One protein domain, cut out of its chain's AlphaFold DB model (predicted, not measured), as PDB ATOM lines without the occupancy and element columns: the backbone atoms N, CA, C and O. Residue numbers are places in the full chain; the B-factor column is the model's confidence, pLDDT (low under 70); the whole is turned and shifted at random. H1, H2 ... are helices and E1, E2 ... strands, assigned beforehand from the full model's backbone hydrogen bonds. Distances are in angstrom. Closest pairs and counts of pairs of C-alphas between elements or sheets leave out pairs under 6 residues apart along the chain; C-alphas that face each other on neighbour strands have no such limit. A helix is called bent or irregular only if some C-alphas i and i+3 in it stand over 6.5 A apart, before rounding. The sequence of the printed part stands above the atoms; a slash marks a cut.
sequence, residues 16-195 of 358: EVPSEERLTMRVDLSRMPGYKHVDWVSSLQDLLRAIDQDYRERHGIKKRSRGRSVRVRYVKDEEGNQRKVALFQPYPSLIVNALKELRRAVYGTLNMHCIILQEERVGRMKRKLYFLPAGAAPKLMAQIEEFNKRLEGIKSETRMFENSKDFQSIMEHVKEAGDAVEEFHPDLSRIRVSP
ATOM      1  N   GLU A  16     -43.570  -2.540   6.837       84.31
ATOM      2  CA  GLU A  16     -42.463  -1.783   6.279       84.31
ATOM      3  C   GLU A  16     -41.466  -2.741   5.627       84.31
ATOM      4  O   GLU A  16     -40.896  -3.625   6.273       84.31
ATOM      5  N   VAL A  17     -41.252  -2.554   4.323       87.38
ATOM      6  CA  VAL A  17     -40.328  -3.359   3.517       87.38
ATOM      7  C   VAL A  17     -39.360  -2.418   2.799       87.38
ATOM      8  O   VAL A  17     -39.826  -1.512   2.095       87.38
ATOM      9  N   PRO A  18     -38.033  -2.604   2.923       87.25
ATOM     10  CA  PRO A  18     -37.065  -1.767   2.223       87.25
ATOM     11  C   PRO A  18     -37.222  -1.891   0.699       87.25
ATOM     12  O   PRO A  18     -37.394  -2.980   0.148       87.25
ATOM     13  N   SER A  19     -37.164  -0.752   0.006       87.50
ATOM     14  CA  SER A  19     -37.216  -0.674  -1.460       87.50
ATOM     15  C   SER A  19     -35.823  -0.598  -2.060       87.50
ATOM     16  O   SER A  19     -34.914  -0.027  -1.466       87.50
ATOM     17  N   GLU A  20     -35.696  -1.004  -3.319       87.38
ATOM     18  CA  GLU A  20     -34.554  -0.690  -4.177       87.38
ATOM     19  C   GLU A  20     -34.281   0.812  -4.347       87.38
ATOM     20  O   GLU A  20     -33.192   1.192  -4.774       87.38
ATOM     21  N   GLU A  21     -35.246   1.681  -4.032       85.94
ATOM     22  CA  GLU A  21     -35.016   3.127  -3.996       85.94
ATOM     23  C   GLU A  21     -33.951   3.502  -2.957       85.94
ATOM     24  O   GLU A  21     -33.193   4.437  -3.193       85.94
ATOM     25  N   ARG A  22     -33.813   2.722  -1.871       87.00
ATOM     26  CA  ARG A  22     -32.739   2.877  -0.872       87.00
ATOM     27  C   ARG A  22     -31.348   2.629  -1.461       87.00
ATOM     28  O   ARG A  22     -30.370   3.142  -0.943       87.00
ATOM     29  N   LEU A  23     -31.273   1.880  -2.563       89.75
ATOM     30  CA  LEU A  23     -30.048   1.602  -3.314       89.75
ATOM     31  C   LEU A  23     -29.806   2.611  -4.450       89.75
ATOM     32  O   LEU A  23     -28.944   2.384  -5.297       89.75
ATOM     33  N   THR A  24     -30.592   3.688  -4.534       89.88
ATOM     34  CA  THR A  24     -30.478   4.688  -5.602       89.88
ATOM     35  C   THR A  24     -29.678   5.890  -5.119       89.88
ATOM     36  O   THR A  24     -30.095   6.597  -4.207       89.88
ATOM     37  N   MET A  25     -28.563   6.150  -5.791       88.75
ATOM     38  CA  MET A  25     -27.723   7.318  -5.579       88.75
ATOM     39  C   MET A  25     -28.272   8.518  -6.352       88.75
ATOM     40  O   MET A  25     -28.811   8.381  -7.459       88.75
ATOM     41  N   ARG A  26     -28.126   9.700  -5.753       88.69
ATOM     42  CA  ARG A  26     -28.489  10.989  -6.343       88.69
ATOM     43  C   ARG A  26     -27.228  11.838  -6.432       88.69
ATOM     44  O   ARG A  26     -26.587  12.056  -5.414       88.69
ATOM     45  N   VAL A  27     -26.887  12.293  -7.630       88.50
ATOM     46  CA  VAL A  27     -25.702  13.128  -7.869       88.50
ATOM     47  C   VAL A  27     -26.149  14.425  -8.516       88.50
ATOM     48  O   VAL A  27     -26.842  14.395  -9.536       88.50
ATOM     49  N   ASP A  28     -25.789  15.553  -7.914       87.00
ATOM     50  CA  ASP A  28     -26.045  16.867  -8.494       87.00
ATOM     51  C   ASP A  28     -25.048  17.126  -9.634       87.00
ATOM     52  O   ASP A  28     -23.839  16.983  -9.487       87.00
ATOM     53  N   LEU A  29     -25.578  17.455 -10.807       87.12
ATOM     54  CA  LEU A  29     -24.839  17.772 -12.027       87.12
ATOM     55  C   LEU A  29     -25.020  19.242 -12.424       87.12
ATOM     56  O   LEU A  29     -24.643  19.624 -13.531       87.12
ATOM     57  N   SER A  30     -25.631  20.072 -11.575       84.25
ATOM     58  CA  SER A  30     -25.961  21.467 -11.901       84.25
ATOM     59  C   SER A  30     -24.719  22.314 -12.188       84.25
ATOM     60  O   SER A  30     -24.791  23.268 -12.958       84.25
ATOM     61  N   ARG A  31     -23.571  21.938 -11.612       82.88
ATOM     62  CA  ARG A  31     -22.273  22.600 -11.813       82.88
ATOM     63  C   ARG A  31     -21.546  22.143 -13.081       82.88
ATOM     64  O   ARG A  31     -20.586  22.789 -13.497       82.88
ATOM     65  N   MET A  32     -21.987  21.055 -13.719       83.38
ATOM     66  CA  MET A  32     -21.367  20.575 -14.951       83.38
ATOM     67  C   MET A  32     -21.829  21.374 -16.178       83.38
ATOM     68  O   MET A  32     -23.033  21.531 -16.402       83.38
ATOM     69  N   PRO A  33     -20.897  21.767 -17.066       80.50
ATOM     70  CA  PRO A  33     -21.232  22.324 -18.370       80.50
ATOM     71  C   PRO A  33     -22.124  21.396 -19.211       80.50
ATOM     72  O   PRO A  33     -22.021  20.166 -19.168       80.50
ATOM     73  N   GLY A  34     -22.979  22.005 -20.035       72.56
ATOM     74  CA  GLY A  34     -24.063  21.336 -20.760       72.56
ATOM     75  C   GLY A  34     -23.666  20.181 -21.688       72.56
ATOM     76  O   GLY A  34     -24.493  19.312 -21.901       72.56
ATOM     77  N   TYR A  35     -22.443  20.088 -22.199       81.50
ATOM     78  CA  TYR A  35     -22.002  18.920 -22.983       81.50
ATOM     79  C   TYR A  35     -21.325  17.860 -22.099       81.50
ATOM     80  O   TYR A  35     -21.629  16.678 -22.212       81.50
ATOM     81  N   LYS A  36     -20.519  18.295 -21.121       83.88
ATOM     82  CA  LYS A  36     -19.767  17.415 -20.211       83.88
ATOM     83  C   LYS A  36     -20.654  16.479 -19.397       83.88
ATOM     84  O   LYS A  36     -20.266  15.350 -19.130       83.88
ATOM     85  N   HIS A  37     -21.856  16.921 -19.025       85.75
ATOM     86  CA  HIS A  37     -22.771  16.047 -18.293       85.75
ATOM     87  C   HIS A  37     -23.265  14.857 -19.135       85.75
ATOM     88  O   HIS A  37     -23.593  13.822 -18.566       85.75
ATOM     89  N   VAL A  38     -23.375  15.003 -20.464       87.56
ATOM     90  CA  VAL A  38     -23.816  13.910 -21.346       87.56
ATOM     91  C   VAL A  38     -22.722  12.857 -21.411       87.56
ATOM     92  O   VAL A  38     -23.004  11.677 -21.204       87.56
ATOM     93  N   ASP A  39     -21.482  13.302 -21.608       90.00
ATOM     94  CA  ASP A  39     -20.306  12.436 -21.634       90.00
ATOM     95  C   ASP A  39     -20.149  11.699 -20.302       90.00
ATOM     96  O   ASP A  39     -20.034  10.475 -20.293       90.00
ATOM     97  N   TRP A  40     -20.276  12.417 -19.180       91.94
ATOM     98  CA  TRP A  40     -20.227  11.834 -17.838       91.94
ATOM     99  C   TRP A  40     -21.322  10.785 -17.605       91.94
ATOM    100  O   TRP A  40     -21.074   9.737 -17.006       91.94
ATOM    101  N   VAL A  41     -22.546  11.041 -18.081       91.50
ATOM    102  CA  VAL A  41     -23.651  10.076 -17.995       91.50
ATOM    103  C   VAL A  41     -23.353   8.841 -18.844       91.50
ATOM    104  O   VAL A  41     -23.607   7.727 -18.386       91.50
ATOM    105  N   SER A  42     -22.834   9.018 -20.062       91.56
ATOM    106  CA  SER A  42     -22.508   7.911 -20.966       91.56
ATOM    107  C   SER A  42     -21.401   7.033 -20.389       91.56
ATOM    108  O   SER A  42     -21.577   5.820 -20.283       91.56
ATOM    109  N   SER A  43     -20.304   7.638 -19.933       92.69
ATOM    110  CA  SER A  43     -19.182   6.913 -19.334       92.69
ATOM    111  C   SER A  43     -19.602   6.163 -18.070       92.69
ATOM    112  O   SER A  43     -19.228   5.005 -17.893       92.69
ATOM    113  N   LEU A  44     -20.456   6.762 -17.229       93.50
ATOM    114  CA  LEU A  44     -21.005   6.079 -16.058       93.50
ATOM    115  C   LEU A  44     -21.887   4.888 -16.459       93.50
ATOM    116  O   LEU A  44     -21.826   3.832 -15.835       93.50
ATOM    117  N   GLN A  45     -22.719   5.026 -17.495       93.62
ATOM    118  CA  GLN A  45     -23.542   3.915 -17.981       93.62
ATOM    119  C   GLN A  45     -22.698   2.753 -18.510       93.62
ATOM    120  O   GLN A  45     -23.052   1.596 -18.263       93.62
ATOM    121  N   ASP A  46     -21.601   3.047 -19.205       93.44
ATOM    122  CA  ASP A  46     -20.675   2.037 -19.718       93.44
ATOM    123  C   ASP A  46     -19.906   1.352 -18.583       93.44
ATOM    124  O   ASP A  46     -19.859   0.120 -18.542       93.44
ATOM    125  N   LEU A  47     -19.424   2.120 -17.599       94.38
ATOM    126  CA  LEU A  47     -18.798   1.595 -16.383       94.38
ATOM    127  C   LEU A  47     -19.748   0.653 -15.626       94.38
ATOM    128  O   LEU A  47     -19.413  -0.501 -15.358       94.38
ATOM    129  N   LEU A  48     -20.973   1.107 -15.343       94.44
ATOM    130  CA  LEU A  48     -21.987   0.299 -14.659       94.44
ATOM    131  C   LEU A  48     -22.337  -0.968 -15.448       94.44
ATOM    132  O   LEU A  48     -22.647  -2.001 -14.855       94.44
ATOM    133  N   ARG A  49     -22.326  -0.905 -16.784       93.19
ATOM    134  CA  ARG A  49     -22.595  -2.059 -17.649       93.19
ATOM    135  C   ARG A  49     -21.460  -3.078 -17.598       93.19
ATOM    136  O   ARG A  49     -21.757  -4.269 -17.528       93.19
ATOM    137  N   ALA A  50     -20.209  -2.624 -17.627       92.88
ATOM    138  CA  ALA A  50     -19.037  -3.487 -17.521       92.88
ATOM    139  C   ALA A  50     -19.017  -4.220 -16.172       92.88
ATOM    140  O   ALA A  50     -18.950  -5.447 -16.146       92.88
ATOM    141  N   ILE A  51     -19.205  -3.481 -15.074       93.75
ATOM    142  CA  ILE A  51     -19.269  -4.043 -13.718       93.75
ATOM    143  C   ILE A  51     -20.422  -5.044 -13.588       93.75
ATOM    144  O   ILE A  51     -20.246  -6.133 -13.048       93.75
ATOM    145  N   ASP A  52     -21.612  -4.717 -14.104       93.38
ATOM    146  CA  ASP A  52     -22.758  -5.632 -14.046       93.38
ATOM    147  C   ASP A  52     -22.518  -6.928 -14.831       93.38
ATOM    148  O   ASP A  52     -22.980  -7.990 -14.415       93.38
ATOM    149  N   GLN A  53     -21.818  -6.849 -15.966       92.75
ATOM    150  CA  GLN A  53     -21.484  -8.012 -16.783       92.75
ATOM    151  C   GLN A  53     -20.461  -8.912 -16.082       92.75
ATOM    152  O   GLN A  53     -20.715 -10.107 -15.946       92.75
ATOM    153  N   ASP A  54     -19.368  -8.341 -15.580       92.19
ATOM    154  CA  ASP A  54     -18.336  -9.088 -14.852       92.19
ATOM    155  C   ASP A  54     -18.910  -9.720 -13.573       92.19
ATOM    156  O   ASP A  54     -18.776 -10.921 -13.330       92.19
ATOM    157  N   TYR A  55     -19.693  -8.959 -12.803       92.12
ATOM    158  CA  TYR A  55     -20.350  -9.481 -11.609       92.12
ATOM    159  C   TYR A  55     -21.262 -10.680 -11.927       92.12
ATOM    160  O   TYR A  55     -21.273 -11.659 -11.183       92.12
ATOM    161  N   ARG A  56     -21.997 -10.665 -13.048       91.38
ATOM    162  CA  ARG A  56     -22.816 -11.814 -13.487       91.38
ATOM    163  C   ARG A  56     -21.978 -13.026 -13.871       91.38
ATOM    164  O   ARG A  56     -22.367 -14.146 -13.542       91.38
ATOM    165  N   GLU A  57     -20.866 -12.814 -14.564       90.56
ATOM    166  CA  GLU A  57     -19.960 -13.883 -14.987       90.56
ATOM    167  C   GLU A  57     -19.329 -14.581 -13.781       90.56
ATOM    168  O   GLU A  57     -19.359 -15.812 -13.717       90.56
ATOM    169  N   ARG A  58     -18.901 -13.817 -12.764       90.00
ATOM    170  CA  ARG A  58     -18.440 -14.354 -11.467       90.00
ATOM    171  C   ARG A  58     -19.509 -15.205 -10.762       90.00
ATOM    172  O   ARG A  58     -19.171 -16.152 -10.063       90.00
ATOM    173  N   HIS A  59     -20.792 -14.911 -10.988       88.81
ATOM    174  CA  HIS A  59     -21.936 -15.676 -10.470       88.81
ATOM    175  C   HIS A  59     -22.445 -16.762 -11.443       88.81
ATOM    176  O   HIS A  59     -23.544 -17.289 -11.273       88.81
ATOM    177  N   GLY A  60     -21.677 -17.103 -12.485       88.12
ATOM    178  CA  GLY A  60     -21.994 -18.188 -13.422       88.12
ATOM    179  C   GLY A  60     -23.117 -17.880 -14.421       88.12
ATOM    180  O   GLY A  60     -23.587 -18.778 -15.127       88.12
ATOM    181  N   ILE A  61     -23.564 -16.625 -14.524       88.50
ATOM    182  CA  ILE A  61     -24.668 -16.223 -15.401       88.50
ATOM    183  C   ILE A  61     -24.110 -15.752 -16.747       88.50
ATOM    184  O   ILE A  61     -23.671 -14.619 -16.905       88.50
ATOM    185  N   LYS A  62     -24.218 -16.608 -17.770       81.25
ATOM    186  CA  LYS A  62     -23.709 -16.346 -19.136       81.25
ATOM    187  C   LYS A  62     -24.556 -15.369 -19.969       81.25
ATOM    188  O   LYS A  62     -24.251 -15.098 -21.128       81.25
ATOM    189  N   LYS A  63     -25.669 -14.869 -19.426       82.38
ATOM    190  CA  LYS A  63     -26.597 -13.994 -20.157       82.38
ATOM    191  C   LYS A  63     -26.140 -12.540 -20.072       82.38
ATOM    192  O   LYS A  63     -26.054 -11.992 -18.973       82.38
ATOM    193  N   ARG A  64     -25.967 -11.902 -21.237       77.44
ATOM    194  CA  ARG A  64     -25.618 -10.476 -21.339       77.44
ATOM    195  C   ARG A  64     -26.540  -9.599 -20.489       77.44
ATOM    196  O   ARG A  64     -27.759  -9.814 -20.436       77.44
ATOM    197  N   SER A  65     -25.951  -8.599 -19.838       76.31
ATOM    198  CA  SER A  65     -26.702  -7.554 -19.144       76.31
ATOM    199  C   SER A  65     -27.663  -6.831 -20.092       76.31
ATOM    200  O   SER A  65     -27.341  -6.566 -21.247       76.31
ATOM    201  N   ARG A  66     -28.866  -6.500 -19.599       74.50
ATOM    202  CA  ARG A  66     -29.882  -5.726 -20.344       74.50
ATOM    203  C   ARG A  66     -29.576  -4.220 -20.382       74.50
ATOM    204  O   ARG A  66     -30.418  -3.444 -20.820       74.50
ATOM    205  N   GLY A  67     -28.379  -3.824 -19.956       70.25
ATOM    206  CA  GLY A  67     -27.954  -2.434 -19.862       70.25
ATOM    207  C   GLY A  67     -28.341  -1.799 -18.528       70.25
ATOM    208  O   GLY A  67     -29.307  -2.191 -17.870       70.25
ATOM    209  N   ARG A  68     -27.547  -0.809 -18.122       83.56
ATOM    210  CA  ARG A  68     -27.752   0.030 -16.940       83.56
ATOM    211  C   ARG A  68     -28.048   1.442 -17.424       83.56
ATOM    212  O   ARG A  68     -27.386   1.921 -18.336       83.56
ATOM    213  N   SER A  69     -29.055   2.083 -16.842       84.56
ATOM    214  CA  SER A  69     -29.460   3.436 -17.223       84.56
ATOM    215  C   SER A  69     -29.224   4.404 -16.077       84.56
ATOM    216  O   SER A  69     -29.663   4.144 -14.954       84.56
ATOM    217  N   VAL A  70     -28.643   5.549 -16.395       89.69
ATOM    218  CA  VAL A  70     -28.546   6.708 -15.507       89.69
ATOM    219  C   VAL A  70     -29.611   7.697 -15.964       89.69
ATOM    220  O   VAL A  70     -29.659   8.054 -17.142       89.69
ATOM    221  N   ARG A  71     -30.514   8.097 -15.066       89.00
ATOM    222  CA  ARG A  71     -31.622   9.006 -15.392       89.00
ATOM    223  C   ARG A  71     -31.307  10.397 -14.882       89.00
ATOM    224  O   ARG A  71     -31.154  10.575 -13.682       89.00
ATOM    225  N   VAL A  72     -31.294  11.386 -15.764       87.62
ATOM    226  CA  VAL A  72     -31.163  12.790 -15.366       87.62
ATOM    227  C   VAL A  72     -32.553  13.394 -15.199       87.62
ATOM    228  O   VAL A  72     -33.418  13.224 -16.060       87.62
ATOM    229  N   ARG A  73     -32.786  14.079 -14.080       87.50
ATOM    230  CA  ARG A  73     -34.022  14.817 -13.804       87.50
ATOM    231  C   ARG A  73     -33.707  16.245 -13.405       87.50
ATOM    232  O   ARG A  73     -32.702  16.502 -12.756       87.50
ATOM    233  N   TYR A  74     -34.611  17.150 -13.754       86.69
ATOM    234  CA  TYR A  74     -34.607  18.505 -13.229       86.69
ATOM    235  C   TYR A  74     -35.565  18.563 -12.041       86.69
ATOM    236  O   TYR A  74     -36.741  18.227 -12.180       86.69
ATOM    237  N   VAL A  75     -35.047  18.920 -10.874       83.50
ATOM    238  CA  VAL A  75     -35.771  18.980  -9.602       83.50
ATOM    239  C   VAL A  75     -35.666  20.407  -9.083       83.50
ATOM    240  O   VAL A  75     -34.586  20.984  -9.130       83.50
ATOM    241  N   LYS A  76     -36.772  20.994  -8.623       83.62
ATOM    242  CA  LYS A  76     -36.725  22.283  -7.925       83.62
ATOM    243  C   LYS A  76     -36.372  22.037  -6.464       83.62
ATOM    244  O   LYS A  76     -36.963  21.141  -5.862       83.62
ATOM    245  N   ASP A  77     -35.411  22.778  -5.930       79.31
ATOM    246  CA  ASP A  77     -35.151  22.777  -4.490       79.31
ATOM    247  C   ASP A  77     -36.184  23.629  -3.731       79.31
ATOM    248  O   ASP A  77     -37.092  24.212  -4.330       79.31
ATOM    249  N   GLU A  78     -36.075  23.652  -2.400       78.12
ATOM    250  CA  GLU A  78     -36.979  24.397  -1.508       78.12
ATOM    251  C   GLU A  78     -36.942  25.914  -1.759       78.12
ATOM    252  O   GLU A  78     -37.921  26.611  -1.507       78.12
ATOM    253  N   GLU A  79     -35.847  26.408  -2.341       80.00
ATOM    254  CA  GLU A  79     -35.636  27.807  -2.728       80.00
ATOM    255  C   GLU A  79     -36.157  28.109  -4.149       80.00
ATOM    256  O   GLU A  79     -36.128  29.252  -4.604       80.00
ATOM    257  N   GLY A  80     -36.670  27.098  -4.860       80.00
ATOM    258  CA  GLY A  80     -37.223  27.218  -6.208       80.00
ATOM    259  C   GLY A  80     -36.187  27.152  -7.336       80.00
ATOM    260  O   GLY A  80     -36.572  27.246  -8.509       80.00
ATOM    261  N   ASN A  81     -34.908  26.937  -7.022       82.69
ATOM    262  CA  ASN A  81     -33.834  26.794  -7.997       82.69
ATOM    263  C   ASN A  81     -33.909  25.429  -8.687       82.69
ATOM    264  O   ASN A  81     -34.143  24.387  -8.072       82.69
ATOM    265  N   GLN A  82     -33.694  25.418 -10.003       83.19
ATOM    266  CA  GLN A  82     -33.718  24.189 -10.790       83.19
ATOM    267  C   GLN A  82     -32.371  23.469 -10.691       83.19
ATOM    268  O   GLN A  82     -31.385  23.891 -11.290       83.19
ATOM    269  N   ARG A  83     -32.355  22.337  -9.988       84.44
ATOM    270  CA  ARG A  83     -31.209  21.434  -9.892       84.44
ATOM    271  C   ARG A  83     -31.309  20.303 -10.893       84.44
ATOM    272  O   ARG A  83     -32.382  19.761 -11.161       84.44
ATOM    273  N   LYS A  84     -30.170  19.915 -11.441       86.75
ATOM    274  CA  LYS A  84     -30.029  18.800 -12.365       86.75
ATOM    275  C   LYS A  84     -29.452  17.609 -11.620       86.75
ATOM    276  O   LYS A  84     -28.276  17.597 -11.307       86.75
ATOM    277  N   VAL A  85     -30.261  16.587 -11.385       88.44
ATOM    278  CA  VAL A  85     -29.877  15.435 -10.564       88.44
ATOM    279  C   VAL A  85     -29.828  14.172 -11.416       88.44
ATOM    280  O   VAL A  85     -30.820  13.799 -12.051       88.44
ATOM    281  N   ALA A  86     -28.686  13.493 -11.422       90.06
ATOM    282  CA  ALA A  86     -28.555  12.139 -11.937       90.06
ATOM    283  C   ALA A  86     -28.980  11.116 -10.881       90.06
ATOM    284  O   ALA A  86     -28.582  11.176  -9.722       90.06
ATOM    285  N   LEU A  87     -29.795  10.159 -11.314       90.94
ATOM    286  CA  LEU A  87     -30.340   9.071 -10.519       90.94
ATOM    287  C   LEU A  87     -29.882   7.752 -11.123       90.94
ATOM    288  O   LEU A  87     -30.204   7.440 -12.277       90.94
ATOM    289  N   PHE A  88     -29.165   6.961 -10.341       92.12
ATOM    290  CA  PHE A  88     -28.735   5.628 -10.742       92.12
ATOM    291  C   PHE A  88     -28.517   4.743  -9.519       92.12
ATOM    292  O   PHE A  88     -28.509   5.205  -8.386       92.12
ATOM    293  N   GLN A  89     -28.369   3.446  -9.750       92.38
ATOM    294  CA  GLN A  89     -28.022   2.487  -8.707       92.38
ATOM    295  C   GLN A  89     -26.548   2.119  -8.916       92.38
ATOM    296  O   GLN A  89     -26.210   1.721 -10.035       92.38
ATOM    297  N   PRO A  90     -25.663   2.248  -7.915       91.62
ATOM    298  CA  PRO A  90     -24.256   1.873  -8.066       91.62
ATOM    299  C   PRO A  90     -24.054   0.349  -7.986       91.62
ATOM    300  O   PRO A  90     -23.044  -0.170  -8.441       91.62
ATOM    301  N   TYR A  91     -25.032  -0.396  -7.466       92.38
ATOM    302  CA  TYR A  91     -24.921  -1.843  -7.256       92.38
ATOM    303  C   TYR A  91     -25.244  -2.674  -8.502       92.38
ATOM    304  O   TYR A  91     -26.150  -2.299  -9.261       92.38
ATOM    305  N   PRO A  92     -24.635  -3.863  -8.672       92.50
ATOM    306  CA  PRO A  92     -25.009  -4.827  -9.697       92.50
ATOM    307  C   PRO A  92     -26.507  -5.139  -9.685       92.50
ATOM    308  O   PRO A  92     -27.184  -5.134  -8.656       92.50
ATOM    309  N   SER A  93     -27.052  -5.421 -10.863       91.44
ATOM    310  CA  SER A  93     -28.478  -5.684 -11.057       91.44
ATOM    311  C   SER A  93     -28.942  -6.923 -10.305       91.44
ATOM    312  O   SER A  93     -30.107  -6.974  -9.933       91.44
ATOM    313  N   LEU A  94     -28.060  -7.892 -10.047       91.19
ATOM    314  CA  LEU A  94     -28.383  -9.063  -9.232       91.19
ATOM    315  C   LEU A  94     -28.758  -8.674  -7.799       91.19
ATOM    316  O   LEU A  94     -29.829  -9.077  -7.355       91.19
ATOM    317  N   ILE A  95     -27.977  -7.811  -7.142       92.62
ATOM    318  CA  ILE A  95     -28.267  -7.319  -5.783       92.62
ATOM    319  C   ILE A  95     -29.580  -6.524  -5.777       92.62
ATOM    320  O   ILE A  95     -30.488  -6.786  -4.986       92.62
ATOM    321  N   VAL A  96     -29.732  -5.588  -6.722       92.06
ATOM    322  CA  VAL A  96     -30.953  -4.772  -6.845       92.06
ATOM    323  C   VAL A  96     -32.189  -5.648  -7.079       92.06
ATOM    324  O   VAL A  96     -33.243  -5.425  -6.483       92.06
ATOM    325  N   ASN A  97     -32.083  -6.642  -7.962       91.69
ATOM    326  CA  ASN A  97     -33.188  -7.542  -8.270       91.69
ATOM    327  C   ASN A  97     -33.478  -8.492  -7.108       91.69
ATOM    328  O   ASN A  97     -34.645  -8.785  -6.879       91.69
ATOM    329  N   ALA A  98     -32.473  -8.921  -6.341       91.88
ATOM    330  CA  ALA A  98     -32.686  -9.724  -5.144       91.88
ATOM    331  C   ALA A  98     -33.590  -8.989  -4.142       91.88
ATOM    332  O   ALA A  98     -34.541  -9.582  -3.631       91.88
ATOM    333  N   LEU A  99     -33.373  -7.684  -3.939       92.31
ATOM    334  CA  LEU A  99     -34.230  -6.865  -3.078       92.31
ATOM    335  C   LEU A  99     -35.645  -6.687  -3.654       92.31
ATOM    336  O   LEU A  99     -36.625  -6.780  -2.916       92.31
ATOM    337  N   LYS A 100     -35.778  -6.493  -4.974       91.00
ATOM    338  CA  LYS A 100     -37.093  -6.420  -5.646       91.00
ATOM    339  C   LYS A 100     -37.885  -7.715  -5.512       91.00
ATOM    340  O   LYS A 100     -39.073  -7.677  -5.199       91.00
ATOM    341  N   GLU A 101     -37.238  -8.853  -5.741       92.75
ATOM    342  CA  GLU A 101     -37.867 -10.166  -5.624       92.75
ATOM    343  C   GLU A 101     -38.208 -10.488  -4.166       92.75
ATOM    344  O   GLU A 101     -39.288 -11.013  -3.904       92.75
ATOM    345  N   LEU A 102     -37.360 -10.103  -3.203       93.69
ATOM    346  CA  LEU A 102     -37.681 -10.209  -1.778       93.69
ATOM    347  C   LEU A 102     -38.919  -9.374  -1.432       93.69
ATOM    348  O   LEU A 102     -39.866  -9.896  -0.848       93.69
ATOM    349  N   ARG A 103     -38.954  -8.104  -1.852       91.69
ATOM    350  CA  ARG A 103     -40.102  -7.215  -1.644       91.69
ATOM    351  C   ARG A 103     -41.376  -7.805  -2.255       91.69
ATOM    352  O   ARG A 103     -42.420  -7.824  -1.608       91.69
ATOM    353  N   ARG A 104     -41.294  -8.332  -3.479       90.62
ATOM    354  CA  ARG A 104     -42.412  -9.003  -4.157       90.62
ATOM    355  C   ARG A 104     -42.881 -10.247  -3.402       90.62
ATOM    356  O   ARG A 104     -44.088 -10.443  -3.287       90.62
ATOM    357  N   ALA A 105     -41.954 -11.052  -2.884       92.06
ATOM    358  CA  ALA A 105     -42.267 -12.230  -2.085       92.06
ATOM    359  C   ALA A 105     -43.000 -11.847  -0.792       92.06
ATOM    360  O   ALA A 105     -44.054 -12.414  -0.525       92.06
ATOM    361  N   VAL A 106     -42.531 -10.823  -0.068       91.81
ATOM    362  CA  VAL A 106     -43.190 -10.324   1.154       91.81
ATOM    363  C   VAL A 106     -44.633  -9.905   0.873       91.81
ATOM    364  O   VAL A 106     -45.547 -10.383   1.540       91.81
ATOM    365  N   TYR A 107     -44.879  -9.068  -0.143       90.44
ATOM    366  CA  TYR A 107     -46.254  -8.667  -0.474       90.44
ATOM    367  C   TYR A 107     -47.101  -9.825  -1.009       90.44
ATOM    368  O   TYR A 107     -48.307  -9.848  -0.774       90.44
ATOM    369  N   GLY A 108     -46.499 -10.785  -1.716       88.62
ATOM    370  CA  GLY A 108     -47.173 -12.017  -2.122       88.62
ATOM    371  C   GLY A 108     -47.658 -12.815  -0.913       88.62
ATOM    372  O   GLY A 108     -48.822 -13.200  -0.861       88.62
ATOM    373  N   THR A 109     -46.796 -12.971   0.087       90.75
ATOM    374  CA  THR A 109     -47.097 -13.640   1.353       90.75
ATOM    375  C   THR A 109     -48.137 -12.886   2.186       90.75
ATOM    376  O   THR A 109     -49.059 -13.505   2.713       90.75
ATOM    377  N   LEU A 110     -48.059 -11.553   2.262       89.56
ATOM    378  CA  LEU A 110     -49.088 -10.742   2.922       89.56
ATOM    379  C   LEU A 110     -50.446 -10.922   2.249       89.56
ATOM    380  O   LEU A 110     -51.431 -11.180   2.927       89.56
ATOM    381  N   ASN A 111     -50.508 -10.857   0.917       86.94
ATOM    382  CA  ASN A 111     -51.761 -11.091   0.201       86.94
ATOM    383  C   ASN A 111     -52.267 -12.532   0.390       86.94
ATOM    384  O   ASN A 111     -53.470 -12.748   0.346       86.94
ATOM    385  N   MET A 112     -51.387 -13.512   0.601       85.94
ATOM    386  CA  MET A 112     -51.763 -14.910   0.832       85.94
ATOM    387  C   MET A 112     -52.426 -15.117   2.202       85.94
ATOM    388  O   MET A 112     -53.455 -15.782   2.287       85.94
ATOM    389  N   HIS A 113     -51.857 -14.529   3.257       85.50
ATOM    390  CA  HIS A 113     -52.281 -14.759   4.645       85.50
ATOM    391  C   HIS A 113     -53.174 -13.662   5.235       85.50
ATOM    392  O   HIS A 113     -53.726 -13.851   6.314       85.50
ATOM    393  N   CYS A 114     -53.307 -12.520   4.562       86.12
ATOM    394  CA  CYS A 114     -54.095 -11.388   5.036       86.12
ATOM    395  C   CYS A 114     -55.230 -11.058   4.068       86.12
ATOM    396  O   CYS A 114     -55.130 -11.266   2.856       86.12
ATOM    397  N   ILE A 115     -56.276 -10.450   4.612       82.62
ATOM    398  CA  ILE A 115     -57.375  -9.820   3.884       82.62
ATOM    399  C   ILE A 115     -57.046  -8.347   3.679       82.62
ATOM    400  O   ILE A 115     -56.463  -7.710   4.558       82.62
ATOM    401  N   ILE A 116     -57.433  -7.787   2.539       83.00
ATOM    402  CA  ILE A 116     -57.279  -6.352   2.286       83.00
ATOM    403  C   ILE A 116     -58.577  -5.657   2.695       83.00
ATOM    404  O   ILE A 116     -59.603  -5.835   2.049       83.00
ATOM    405  N   LEU A 117     -58.531  -4.855   3.760       76.06
ATOM    406  CA  LEU A 117     -59.697  -4.107   4.238       76.06
ATOM    407  C   LEU A 117     -59.929  -2.832   3.428       76.06
ATOM    408  O   LEU A 117     -61.062  -2.474   3.122       76.06
ATOM    409  N   GLN A 118     -58.848  -2.137   3.082       72.06
ATOM    410  CA  GLN A 118     -58.915  -0.863   2.377       72.06
ATOM    411  C   GLN A 118     -57.699  -0.702   1.464       72.06
ATOM    412  O   GLN A 118     -56.587  -1.105   1.809       72.06
ATOM    413  N   GLU A 119     -57.908  -0.094   0.298       75.38
ATOM    414  CA  GLU A 119     -56.845   0.347  -0.605       75.38
ATOM    415  C   GLU A 119     -56.938   1.868  -0.760       75.38
ATOM    416  O   GLU A 119     -57.841   2.384  -1.416       75.38
ATOM    417  N   GLU A 120     -55.993   2.591  -0.169       70.50
ATOM    418  CA  GLU A 120     -55.855   4.032  -0.356       70.50
ATOM    419  C   GLU A 120     -54.857   4.321  -1.476       70.50
ATOM    420  O   GLU A 120     -53.733   3.809  -1.499       70.50
ATOM    421  N   ARG A 121     -55.256   5.171  -2.423       64.88
ATOM    422  CA  ARG A 121     -54.350   5.697  -3.446       64.88
ATOM    423  C   ARG A 121     -53.816   7.045  -2.988       64.88
ATOM    424  O   ARG A 121     -54.507   8.051  -3.091       64.88
ATOM    425  N   VAL A 122     -52.566   7.067  -2.541       60.78
ATOM    426  CA  VAL A 122     -51.838   8.303  -2.242       60.78
ATOM    427  C   VAL A 122     -50.928   8.604  -3.433       60.78
ATOM    428  O   VAL A 122     -49.848   8.032  -3.596       60.78
ATOM    429  N   GLY A 123     -51.407   9.461  -4.340       65.31
ATOM    430  CA  GLY A 123     -50.721   9.773  -5.596       65.31
ATOM    431  C   GLY A 123     -50.576   8.544  -6.503       65.31
ATOM    432  O   GLY A 123     -51.564   7.995  -6.985       65.31
ATOM    433  N   ARG A 124     -49.333   8.106  -6.757       60.19
ATOM    434  CA  ARG A 124     -49.030   6.873  -7.520       60.19
ATOM    435  C   ARG A 124     -48.913   5.625  -6.640       60.19
ATOM    436  O   ARG A 124     -48.805   4.525  -7.178       60.19
ATOM    437  N   MET A 125     -48.898   5.781  -5.315       55.31
ATOM    438  CA  MET A 125     -48.706   4.683  -4.375       55.31
ATOM    439  C   MET A 125     -50.055   4.152  -3.892       55.31
ATOM    440  O   MET A 125     -50.970   4.916  -3.597       55.31
ATOM    441  N   LYS A 126     -50.175   2.827  -3.819       68.81
ATOM    442  CA  LYS A 126     -51.337   2.138  -3.252       68.81
ATOM    443  C   LYS A 126     -50.954   1.642  -1.865       68.81
ATOM    444  O   LYS A 126     -50.138   0.726  -1.763       68.81
ATOM    445  N   ARG A 127     -51.501   2.252  -0.816       69.25
ATOM    446  CA  ARG A 127     -51.369   1.755   0.555       69.25
ATOM    447  C   ARG A 127     -52.535   0.811   0.822       69.25
ATOM    448  O   ARG A 127     -53.683   1.159   0.565       69.25
ATOM    449  N   LYS A 128     -52.234  -0.401   1.275       79.62
ATOM    450  CA  LYS A 128     -53.240  -1.405   1.622       79.62
ATOM    451  C   LYS A 128     -53.269  -1.565   3.131       79.62
ATOM    452  O   LYS A 128     -52.210  -1.727   3.733       79.62
ATOM    453  N   LEU A 129     -54.462  -1.526   3.709       78.88
ATOM    454  CA  LEU A 129     -54.687  -1.903   5.097       78.88
ATOM    455  C   LEU A 129     -54.973  -3.404   5.142       78.88
ATOM    456  O   LEU A 129     -55.934  -3.872   4.527       78.88
ATOM    457  N   TYR A 130     -54.122  -4.148   5.841       84.81
ATOM    458  CA  TYR A 130     -54.206  -5.601   5.927       84.81
ATOM    459  C   TYR A 130     -54.827  -6.035   7.251       84.81
ATOM    460  O   TYR A 130     -54.457  -5.527   8.306       84.81
ATOM    461  N   PHE A 131     -55.713  -7.024   7.187       83.88
ATOM    462  CA  PHE A 131     -56.193  -7.775   8.338       83.88
ATOM    463  C   PHE A 131     -55.631  -9.194   8.296       83.88
ATOM    464  O   PHE A 131     -55.852  -9.931   7.337       83.88
ATOM    465  N   LEU A 132     -54.899  -9.566   9.338       86.56
ATOM    466  CA  LEU A 132     -54.316 -10.879   9.548       86.56
ATOM    467  C   LEU A 132     -55.183 -11.670  10.526       86.56
ATOM    468  O   LEU A 132     -55.214 -11.321  11.706       86.56
ATOM    469  N   PRO A 133     -55.841 -12.749  10.089       83.19
ATOM    470  CA  PRO A 133     -56.555 -13.635  10.997       83.19
ATOM    471  C   PRO A 133     -55.621 -14.254  12.042       83.19
ATOM    472  O   PRO A 133     -54.461 -14.562  11.748       83.19
ATOM    473  N   ALA A 134     -56.120 -14.468  13.260       81.12
ATOM    474  CA  ALA A 134     -55.302 -14.972  14.364       81.12
ATOM    475  C   ALA A 134     -54.655 -16.340  14.057       81.12
ATOM    476  O   ALA A 134     -53.486 -16.546  14.386       81.12
ATOM    477  N   GLY A 135     -55.375 -17.237  13.369       77.44
ATOM    478  CA  GLY A 135     -54.866 -18.556  12.961       77.44
ATOM    479  C   GLY A 135     -53.712 -18.496  11.950       77.44
ATOM    480  O   GLY A 135     -52.779 -19.301  12.009       77.44
ATOM    481  N   ALA A 136     -53.702 -17.481  11.082       82.00
ATOM    482  CA  ALA A 136     -52.669 -17.290  10.067       82.00
ATOM    483  C   ALA A 136     -51.394 -16.617  10.615       82.00
ATOM    484  O   ALA A 136     -50.335 -16.678   9.980       82.00
ATOM    485  N   ALA A 137     -51.463 -15.992  11.795       82.81
ATOM    486  CA  ALA A 137     -50.380 -15.167  12.320       82.81
ATOM    487  C   ALA A 137     -49.050 -15.908  12.554       82.81
ATOM    488  O   ALA A 137     -48.019 -15.394  12.108       82.81
ATOM    489  N   PRO A 138     -49.014 -17.118  13.151       84.12
ATOM    490  CA  PRO A 138     -47.758 -17.845  13.340       84.12
ATOM    491  C   PRO A 138     -47.050 -18.165  12.018       84.12
ATOM    492  O   PRO A 138     -45.830 -18.022  11.914       84.12
ATOM    493  N   LYS A 139     -47.815 -18.549  10.983       86.50
ATOM    494  CA  LYS A 139     -47.282 -18.879   9.652       86.50
ATOM    495  C   LYS A 139     -46.676 -17.648   8.981       86.50
ATOM    496  O   LYS A 139     -45.548 -17.721   8.496       86.50
ATOM    497  N   LEU A 140     -47.388 -16.517   9.017       88.94
ATOM    498  CA  LEU A 140     -46.886 -15.264   8.460       88.94
ATOM    499  C   LEU A 140     -45.591 -14.831   9.156       88.94
ATOM    500  O   LEU A 140     -44.604 -14.539   8.484       88.94
ATOM    501  N   MET A 141     -45.573 -14.811  10.491       87.06
ATOM    502  CA  MET A 141     -44.404 -14.350  11.249       87.06
ATOM    503  C   MET A 141     -43.169 -15.223  10.991       87.06
ATOM    504  O   MET A 141     -42.071 -14.692  10.827       87.06
ATOM    505  N   ALA A 142     -43.341 -16.543  10.858       88.69
ATOM    506  CA  ALA A 142     -42.252 -17.447  10.488       88.69
ATOM    507  C   ALA A 142     -41.671 -17.138   9.093       88.69
ATOM    508  O   ALA A 142     -40.452 -17.104   8.924       88.69
ATOM    509  N   GLN A 143     -42.523 -16.856   8.103       92.50
ATOM    510  CA  GLN A 143     -42.075 -16.492   6.752       92.50
ATOM    511  C   GLN A 143     -41.400 -15.115   6.709       92.50
ATOM    512  O   GLN A 143     -40.404 -14.942   6.010       92.50
ATOM    513  N   ILE A 144     -41.892 -14.138   7.479       92.00
ATOM    514  CA  ILE A 144     -41.232 -12.831   7.621       92.00
ATOM    515  C   ILE A 144     -39.825 -12.995   8.206       92.00
ATOM    516  O   ILE A 144     -38.894 -12.317   7.768       92.00
ATOM    517  N   GLU A 145     -39.636 -13.924   9.143       91.44
ATOM    518  CA  GLU A 145     -38.312 -14.221   9.685       91.44
ATOM    519  C   GLU A 145     -37.373 -14.836   8.642       91.44
ATOM    520  O   GLU A 145     -36.206 -14.454   8.545       91.44
ATOM    521  N   GLU A 146     -37.880 -15.735   7.801       94.44
ATOM    522  CA  GLU A 146     -37.128 -16.267   6.664       94.44
ATOM    523  C   GLU A 146     -36.740 -15.161   5.667       94.44
ATOM    524  O   GLU A 146     -35.593 -15.094   5.213       94.44
ATOM    525  N   PHE A 147     -37.657 -14.236   5.370       95.31
ATOM    526  CA  PHE A 147     -37.361 -13.079   4.525       95.31
ATOM    527  C   PHE A 147     -36.318 -12.153   5.149       95.31
ATOM    528  O   PHE A 147     -35.444 -11.666   4.433       95.31
ATOM    529  N   ASN A 148     -36.344 -11.960   6.467       94.31
ATOM    530  CA  ASN A 148     -35.315 -11.204   7.175       94.31
ATOM    531  C   ASN A 148     -33.942 -11.885   7.094       94.31
ATOM    532  O   ASN A 148     -32.954 -11.206   6.833       94.31
ATOM    533  N   LYS A 149     -33.862 -13.217   7.204       95.25
ATOM    534  CA  LYS A 149     -32.599 -13.950   6.981       95.25
ATOM    535  C   LYS A 149     -32.059 -13.744   5.565       95.25
ATOM    536  O   LYS A 149     -30.868 -13.507   5.384       95.25
ATOM    537  N   ARG A 150     -32.932 -13.783   4.553       94.31
ATOM    538  CA  ARG A 150     -32.549 -13.484   3.161       94.31
ATOM    539  C   ARG A 150     -32.092 -12.034   2.989       94.31
ATOM    540  O   ARG A 150     -31.132 -11.793   2.263       94.31
ATOM    541  N   LEU A 151     -32.744 -11.086   3.663       94.31
ATOM    542  CA  LEU A 151     -32.347  -9.677   3.661       94.31
ATOM    543  C   LEU A 151     -30.946  -9.480   4.248       94.31
ATOM    544  O   LEU A 151     -30.170  -8.710   3.692       94.31
ATOM    545  N   GLU A 152     -30.599 -10.190   5.325       94.44
ATOM    546  CA  GLU A 152     -29.239 -10.156   5.882       94.44
ATOM    547  C   GLU A 152     -28.190 -10.665   4.883       94.44
ATOM    548  O   GLU A 152     -27.114 -10.077   4.769       94.44
ATOM    549  N   GLY A 153     -28.522 -11.679   4.076       94.25
ATOM    550  CA  GLY A 153     -27.680 -12.104   2.951       94.25
ATOM    551  C   GLY A 153     -27.441 -10.975   1.942       94.25
ATOM    552  O   GLY A 153     -26.297 -10.666   1.615       94.25
ATOM    553  N   ILE A 154     -28.509 -10.282   1.528       93.69
ATOM    554  CA  ILE A 154     -28.427  -9.140   0.601       93.69
ATOM    555  C   ILE A 154     -27.602  -7.993   1.204       93.69
ATOM    556  O   ILE A 154     -26.795  -7.382   0.503       93.69
ATOM    557  N   LYS A 155     -27.757  -7.697   2.502       92.81
ATOM    558  CA  LYS A 155     -26.934  -6.694   3.201       92.81
ATOM    559  C   LYS A 155     -25.458  -7.058   3.178       92.81
ATOM    560  O   LYS A 155     -24.626  -6.190   2.933       92.81
ATOM    561  N   SER A 156     -25.140  -8.325   3.438       93.25
ATOM    562  CA  SER A 156     -23.765  -8.817   3.396       93.25
ATOM    563  C   SER A 156     -23.165  -8.646   1.999       93.25
ATOM    564  O   SER A 156     -22.100  -8.051   1.860       93.25
ATOM    565  N   GLU A 157     -23.885  -9.058   0.949       92.38
ATOM    566  CA  GLU A 157     -23.455  -8.871  -0.444       92.38
ATOM    567  C   GLU A 157     -23.261  -7.393  -0.808       92.38
ATOM    568  O   GLU A 157     -22.283  -7.039  -1.466       92.38
ATOM    569  N   THR A 158     -24.161  -6.523  -0.341       92.00
ATOM    570  CA  THR A 158     -24.073  -5.067  -0.539       92.00
ATOM    571  C   THR A 158     -22.783  -4.525   0.081       92.00
ATOM    572  O   THR A 158     -22.002  -3.885  -0.618       92.00
ATOM    573  N   ARG A 159     -22.493  -4.874   1.342       91.56
ATOM    574  CA  ARG A 159     -21.261  -4.468   2.042       91.56
ATOM    575  C   ARG A 159     -19.998  -5.026   1.388       91.56
ATOM    576  O   ARG A 159     -18.974  -4.352   1.324       91.56
ATOM    577  N   MET A 160     -20.037  -6.266   0.904       92.25
ATOM    578  CA  MET A 160     -18.909  -6.848   0.171       92.25
ATOM    579  C   MET A 160     -18.647  -6.097  -1.135       92.25
ATOM    580  O   MET A 160     -17.491  -5.854  -1.477       92.25
ATOM    581  N   PHE A 161     -19.706  -5.705  -1.848       93.00
ATOM    582  CA  PHE A 161     -19.576  -4.916  -3.066       93.00
ATOM    583  C   PHE A 161     -19.065  -3.500  -2.783       93.00
ATOM    584  O   PHE A 161     -18.196  -3.030  -3.509       93.00
ATOM    585  N   GLU A 162     -19.519  -2.848  -1.713       91.12
ATOM    586  CA  GLU A 162     -19.035  -1.518  -1.300       91.12
ATOM    587  C   GLU A 162     -17.524  -1.498  -1.024       91.12
ATOM    588  O   GLU A 162     -16.845  -0.526  -1.341       91.12
ATOM    589  N   ASN A 163     -16.972  -2.605  -0.521       91.31
ATOM    590  CA  ASN A 163     -15.532  -2.770  -0.298       91.31
ATOM    591  C   ASN A 163     -14.744  -3.189  -1.556       91.31
ATOM    592  O   ASN A 163     -13.529  -3.390  -1.490       91.31
ATOM    593  N   SER A 164     -15.409  -3.375  -2.698       93.50
ATOM    594  CA  SER A 164     -14.770  -3.827  -3.934       93.50
ATOM    595  C   SER A 164     -14.153  -2.674  -4.732       93.50
ATOM    596  O   SER A 164     -14.595  -1.526  -4.662       93.50
ATOM    597  N   LYS A 165     -13.164  -3.003  -5.572       94.25
ATOM    598  CA  LYS A 165     -12.576  -2.052  -6.533       94.25
ATOM    599  C   LYS A 165     -13.616  -1.501  -7.509       94.25
ATOM    600  O   LYS A 165     -13.535  -0.346  -7.899       94.25
ATOM    601  N   ASP A 166     -14.609  -2.311  -7.867       93.62
ATOM    602  CA  ASP A 166     -15.671  -1.922  -8.795       93.62
ATOM    603  C   ASP A 166     -16.502  -0.759  -8.227       93.62
ATOM    604  O   ASP A 166     -16.792   0.208  -8.932       93.62
ATOM    605  N   PHE A 167     -16.829  -0.806  -6.932       92.25
ATOM    606  CA  PHE A 167     -17.527   0.288  -6.256       92.25
ATOM    607  C   PHE A 167     -16.646   1.532  -6.108       92.25
ATOM    608  O   PHE A 167     -17.122   2.642  -6.334       92.25
ATOM    609  N   GLN A 168     -15.355   1.360  -5.807       91.62
ATOM    610  CA  GLN A 168     -14.400   2.472  -5.752       91.62
ATOM    611  C   GLN A 168     -14.320   3.217  -7.091       91.62
ATOM    612  O   GLN A 168     -14.461   4.436  -7.098       91.62
ATOM    613  N   SER A 169     -14.230   2.498  -8.214       93.25
ATOM    614  CA  SER A 169     -14.242   3.089  -9.559       93.25
ATOM    615  C   SER A 169     -15.512   3.905  -9.832       93.25
ATOM    616  O   SER A 169     -15.453   4.970 -10.443       93.25
ATOM    617  N   ILE A 170     -16.677   3.438  -9.362       92.25
ATOM    618  CA  ILE A 170     -17.933   4.198  -9.479       92.25
ATOM    619  C   ILE A 170     -17.858   5.480  -8.645       92.25
ATOM    620  O   ILE A 170     -18.234   6.545  -9.130       92.25
ATOM    621  N   MET A 171     -17.377   5.396  -7.404       90.81
ATOM    622  CA  MET A 171     -17.274   6.559  -6.521       90.81
ATOM    623  C   MET A 171     -16.254   7.586  -7.023       90.81
ATOM    624  O   MET A 171     -16.480   8.785  -6.878       90.81
ATOM    625  N   GLU A 172     -15.160   7.144  -7.641       90.50
ATOM    626  CA  GLU A 172     -14.200   8.016  -8.326       90.50
ATOM    627  C   GLU A 172     -14.859   8.758  -9.488       90.50
ATOM    628  O   GLU A 172     -14.804   9.987  -9.523       90.50
ATOM    629  N   HIS A 173     -15.590   8.043 -10.350       90.44
ATOM    630  CA  HIS A 173     -16.361   8.644 -11.445       90.44
ATOM    631  C   HIS A 173     -17.374   9.681 -10.939       90.44
ATOM    632  O   HIS A 173     -17.609  10.722 -11.549       90.44
ATOM    633  N   VAL A 174     -17.985   9.411  -9.786       88.94
ATOM    634  CA  VAL A 174     -18.950  10.310  -9.151       88.94
ATOM    635  C   VAL A 174     -18.299  11.575  -8.591       88.94
ATOM    636  O   VAL A 174     -18.884  12.650  -8.712       88.94
ATOM    637  N   LYS A 175     -17.081  11.493  -8.046       86.50
ATOM    638  CA  LYS A 175     -16.341  12.666  -7.544       86.50
ATOM    639  C   LYS A 175     -16.027  13.685  -8.640       86.50
ATOM    640  O   LYS A 175     -15.969  14.879  -8.351       86.50
ATOM    641  N   GLU A 176     -15.892  13.249  -9.892       84.56
ATOM    642  CA  GLU A 176     -15.711  14.149 -11.042       84.56
ATOM    643  C   GLU A 176     -16.883  15.126 -11.231       84.56
ATOM    644  O   GLU A 176     -16.724  16.164 -11.876       84.56
ATOM    645  N   ALA A 177     -18.051  14.838 -10.642       80.12
ATOM    646  CA  ALA A 177     -19.208  15.725 -10.677       80.12
ATOM    647  C   ALA A 177     -19.093  16.990  -9.821       80.12
ATOM    648  O   ALA A 177     -19.883  17.915 -10.007       80.12
ATOM    649  N   GLY A 178     -18.063  17.082  -8.977       62.38
ATOM    650  CA  GLY A 178     -17.669  18.330  -8.325       62.38
ATOM    651  C   GLY A 178     -18.354  18.622  -6.991       62.38
ATOM    652  O   GLY A 178     -18.031  19.640  -6.385       62.38
ATOM    653  N   ASP A 179     -19.225  17.734  -6.504       63.00
ATOM    654  CA  ASP A 179     -19.789  17.821  -5.156       63.00
ATOM    655  C   ASP A 179     -19.354  16.629  -4.299       63.00
ATOM    656  O   ASP A 179     -19.242  15.493  -4.771       63.00
ATOM    657  N   ALA A 180     -19.096  16.904  -3.016       54.09
ATOM    658  CA  ALA A 180     -18.902  15.882  -2.002       54.09
ATOM    659  C   ALA A 180     -20.208  15.095  -1.888       54.09
ATOM    660  O   ALA A 180     -21.162  15.535  -1.250       54.09
ATOM    661  N   VAL A 181     -20.273  13.955  -2.569       59.34
ATOM    662  CA  VAL A 181     -21.374  13.019  -2.380       59.34
ATOM    663  C   VAL A 181     -21.293  12.560  -0.936       59.34
ATOM    664  O   VAL A 181     -20.303  11.938  -0.547       59.34
ATOM    665  N   GLU A 182     -22.298  12.944  -0.141       58.72
ATOM    666  CA  GLU A 182     -22.495  12.409   1.204       58.72
ATOM    667  C   GLU A 182     -22.310  10.897   1.149       58.72
ATOM    668  O   GLU A 182     -22.753  10.255   0.189       58.72
ATOM    669  N   GLU A 183     -21.613  10.338   2.140       63.75
ATOM    670  CA  GLU A 183     -21.332   8.911   2.155       63.75
ATOM    671  C   GLU A 183     -22.630   8.130   1.949       63.75
ATOM    672  O   GLU A 183     -23.584   8.206   2.728       63.75
ATOM    673  N   PHE A 184     -22.681   7.421   0.829       70.06
ATOM    674  CA  PHE A 184     -23.881   6.738   0.413       70.06
ATOM    675  C   PHE A 184     -23.980   5.416   1.167       70.06
ATOM    676  O   PHE A 184     -23.400   4.413   0.762       70.06
ATOM    677  N   HIS A 185     -24.729   5.442   2.267       70.62
ATOM    678  CA  HIS A 185     -25.003   4.276   3.100       70.62
ATOM    679  C   HIS A 185     -26.457   3.845   2.909       70.62
ATOM    680  O   HIS A 185     -27.364   4.473   3.468       70.62
ATOM    681  N   PRO A 186     -26.735   2.804   2.107       76.38
ATOM    682  CA  PRO A 186     -28.103   2.349   1.919       76.38
ATOM    683  C   PRO A 186     -28.669   1.779   3.226       76.38
ATOM    684  O   PRO A 186     -28.203   0.763   3.743       76.38
ATOM    685  N   ASP A 187     -29.743   2.382   3.733       79.19
ATOM    686  CA  ASP A 187     -30.493   1.794   4.843       79.19
ATOM    687  C   ASP A 187     -31.417   0.681   4.333       79.19
ATOM    688  O   ASP A 187     -32.512   0.914   3.808       79.19
ATOM    689  N   LEU A 188     -30.949  -0.557   4.485       84.31
ATOM    690  CA  LEU A 188     -31.730  -1.770   4.271       84.31
ATOM    691  C   LEU A 188     -32.358  -2.234   5.591       84.31
ATOM    692  O   LEU A 188     -32.091  -3.336   6.063       84.31
ATOM    693  N   SER A 189     -33.178  -1.399   6.221       85.75
ATOM    694  CA  SER A 189     -33.844  -1.726   7.485       85.75
ATOM    695  C   SER A 189     -34.536  -3.099   7.450       85.75
ATOM    696  O   SER A 189     -35.084  -3.514   6.426       85.75
ATOM    697  N   ARG A 190     -34.529  -3.816   8.584       89.88
ATOM    698  CA  ARG A 190     -35.224  -5.110   8.731       89.88
ATOM    699  C   ARG A 190     -36.698  -4.972   8.324       89.88
ATOM    700  O   ARG A 190     -37.300  -3.938   8.602       89.88
ATOM    701  N   ILE A 191     -37.277  -6.011   7.723       89.12
ATOM    702  CA  ILE A 191     -38.714  -6.049   7.431       89.12
ATOM    703  C   ILE A 191     -39.466  -6.069   8.758       89.12
ATOM    704  O   ILE A 191     -39.253  -6.968   9.582       89.12
ATOM    705  N   ARG A 192     -40.334  -5.076   8.959       84.00
ATOM    706  CA  ARG A 192     -41.157  -4.943  10.163       84.00
ATOM    707  C   ARG A 192     -42.612  -5.193   9.811       84.00
ATOM    708  O   ARG A 192     -43.136  -4.638   8.848       84.00
ATOM    709  N   VAL A 193     -43.248  -6.040  10.608       83.19
ATOM    710  CA  VAL A 193     -44.693  -6.243  10.610       83.19
ATOM    711  C   VAL A 193     -45.148  -5.914  12.019       83.19
ATOM    712  O   VAL A 193     -44.741  -6.592  12.961       83.19
ATOM    713  N   SER A 194     -45.936  -4.855  12.155       77.81
ATOM    714  CA  SER A 194     -46.436  -4.385  13.446       77.81
ATOM    715  C   SER A 194     -47.904  -4.792  13.571       77.81
ATOM    716  O   SER A 194     -48.758  -4.126  12.982       77.81
ATOM    717  N   PRO A 195     -48.213  -5.907  14.260       76.44
ATOM    718  CA  PRO A 195     -49.587  -6.344  14.444       76.44
ATOM    719  C   PRO A 195     -50.268  -5.517  15.538       76.44
ATOM    720  O   PRO A 195     -49.830  -5.504  16.687       76.44
TER     721      PRO A 195
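This is residues 16 to 195 of the 358 residues of an uncharacterized protein of Candidatus Bathyarchaeota archaeon ex4484_40 (UniProt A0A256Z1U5). Two pairs of helices make an L: the long H3 and H4 lie side by side as a beam, and at one end of it H2 and H5, also side by side, turn away at a steep corner. A three-stranded sheet, E1 E3 E2, stands at that corner, and the hairpin of E4 and E5 stands at the beam's other end, apart from the sheet. The printed part has 180 residues, with five named helices and six named strands in the order H1 E1 H2 E2 E3 H3 E4 E5 H4 H5 E6; the class is mixed, helices and strands. Both sheets, E1 E3 E2 and E4 E5, are antiparallel. The whole is only just loose, close to compact, with a radius of gyration of the C-alphas of 19.4 A and spans of 61 by 46 by 27 A.

The larger sheet holds E1, residues 25 to 28, E3, residues 82 to 88, 19.2 A long, and E2, residues 71 to 76, 16.1 A long. C-alpha 82 begins E3 at (-33.718, 24.189, -10.790). H2, residues 36 to 58, is 33.0 A long, and H5, residues 165 to 175, is 15.2 A long. H3, residues 93 to 113, measures 29.9 A, and H4, residues 134 to 162, measures 41.7 A. H4 is irregular: C-alphas 135 and 138 are 7.2 A apart, against about 5 A in a regular helix. E4 is residues 115 to 122, 19.9 A long, and E5 is residues 125 to 133, 25.2 A long. The short H1, residues 20 to 23, begins at C-alpha 20, (-34.554, -0.690, -4.177). E6, residues 192 to 195, ends at C-alpha 195, (-49.587, -6.344, 14.444).

In the larger sheet E3 is the inner strand and E1 and E2 are edge strands. E1 and E3 are antiparallel at 149 degrees, with N 27 and O 86 within hydrogen-bond range at 2.9 A. E2 and E3 form a hairpin, also at 149 degrees, with N 83 and O 75 at 2.7 A. E1, H2 and E2 are a split strand-helix-strand unit, two strands running the same way with E3 between them, and its crossover is right-handed. H2 is on this sheet, and the two make two layers, a helix on one face of a sheet. H5 only grazes the sheet, with its residues 174 to 175. H2 touches H5 with residues 44 to 51 alone, at a shallow tilt of 10 degrees, opposite ways; the closest C-alphas, of Ile 51 and Asp 166, are 6.5 A apart. H2 and H3 are close but not clearly touching, only just about perpendicular at 73 degrees, with the C-alphas of Asp 52 and Ser 93 closest at 6.5 A. H3 touches H4 at a shallow tilt of 6 degrees, opposite ways, the C-alphas of His 113 and Ala 136 being closest at 6.0 A. H1 touches H3, whose residues 96 to 100 alone take part; the C-alphas of Glu 20 and Val 96 are closest at 6.1 A. E4 and E5 form a hairpin, antiparallel at 163 degrees, with N 117 and O 129 within hydrogen-bond range at 2.9 A. E6 pairs with no named strand; it and H4 are near each other, with 7 pairs of C-alphas within 10 A. In H2, H3 and H5 every O i to N i+4 pair is within hydrogen-bond range, in H4 23 of 25 are, and H1 is too short for such a pair.

The two C-alphas farthest apart, of Pro 33 and Gly 135, are 61.5 A from each other, while those of Glu 16 and Pro 195 are 11.8 A apart. The printed part has no cut. The links from H2 to E2, residues 59 to 70, and from H5 to E6, residues 176 to 191, are long. The mean pLDDT of the printed part is 85.6, with residues 121 to 127 and 178 to 183 under 70.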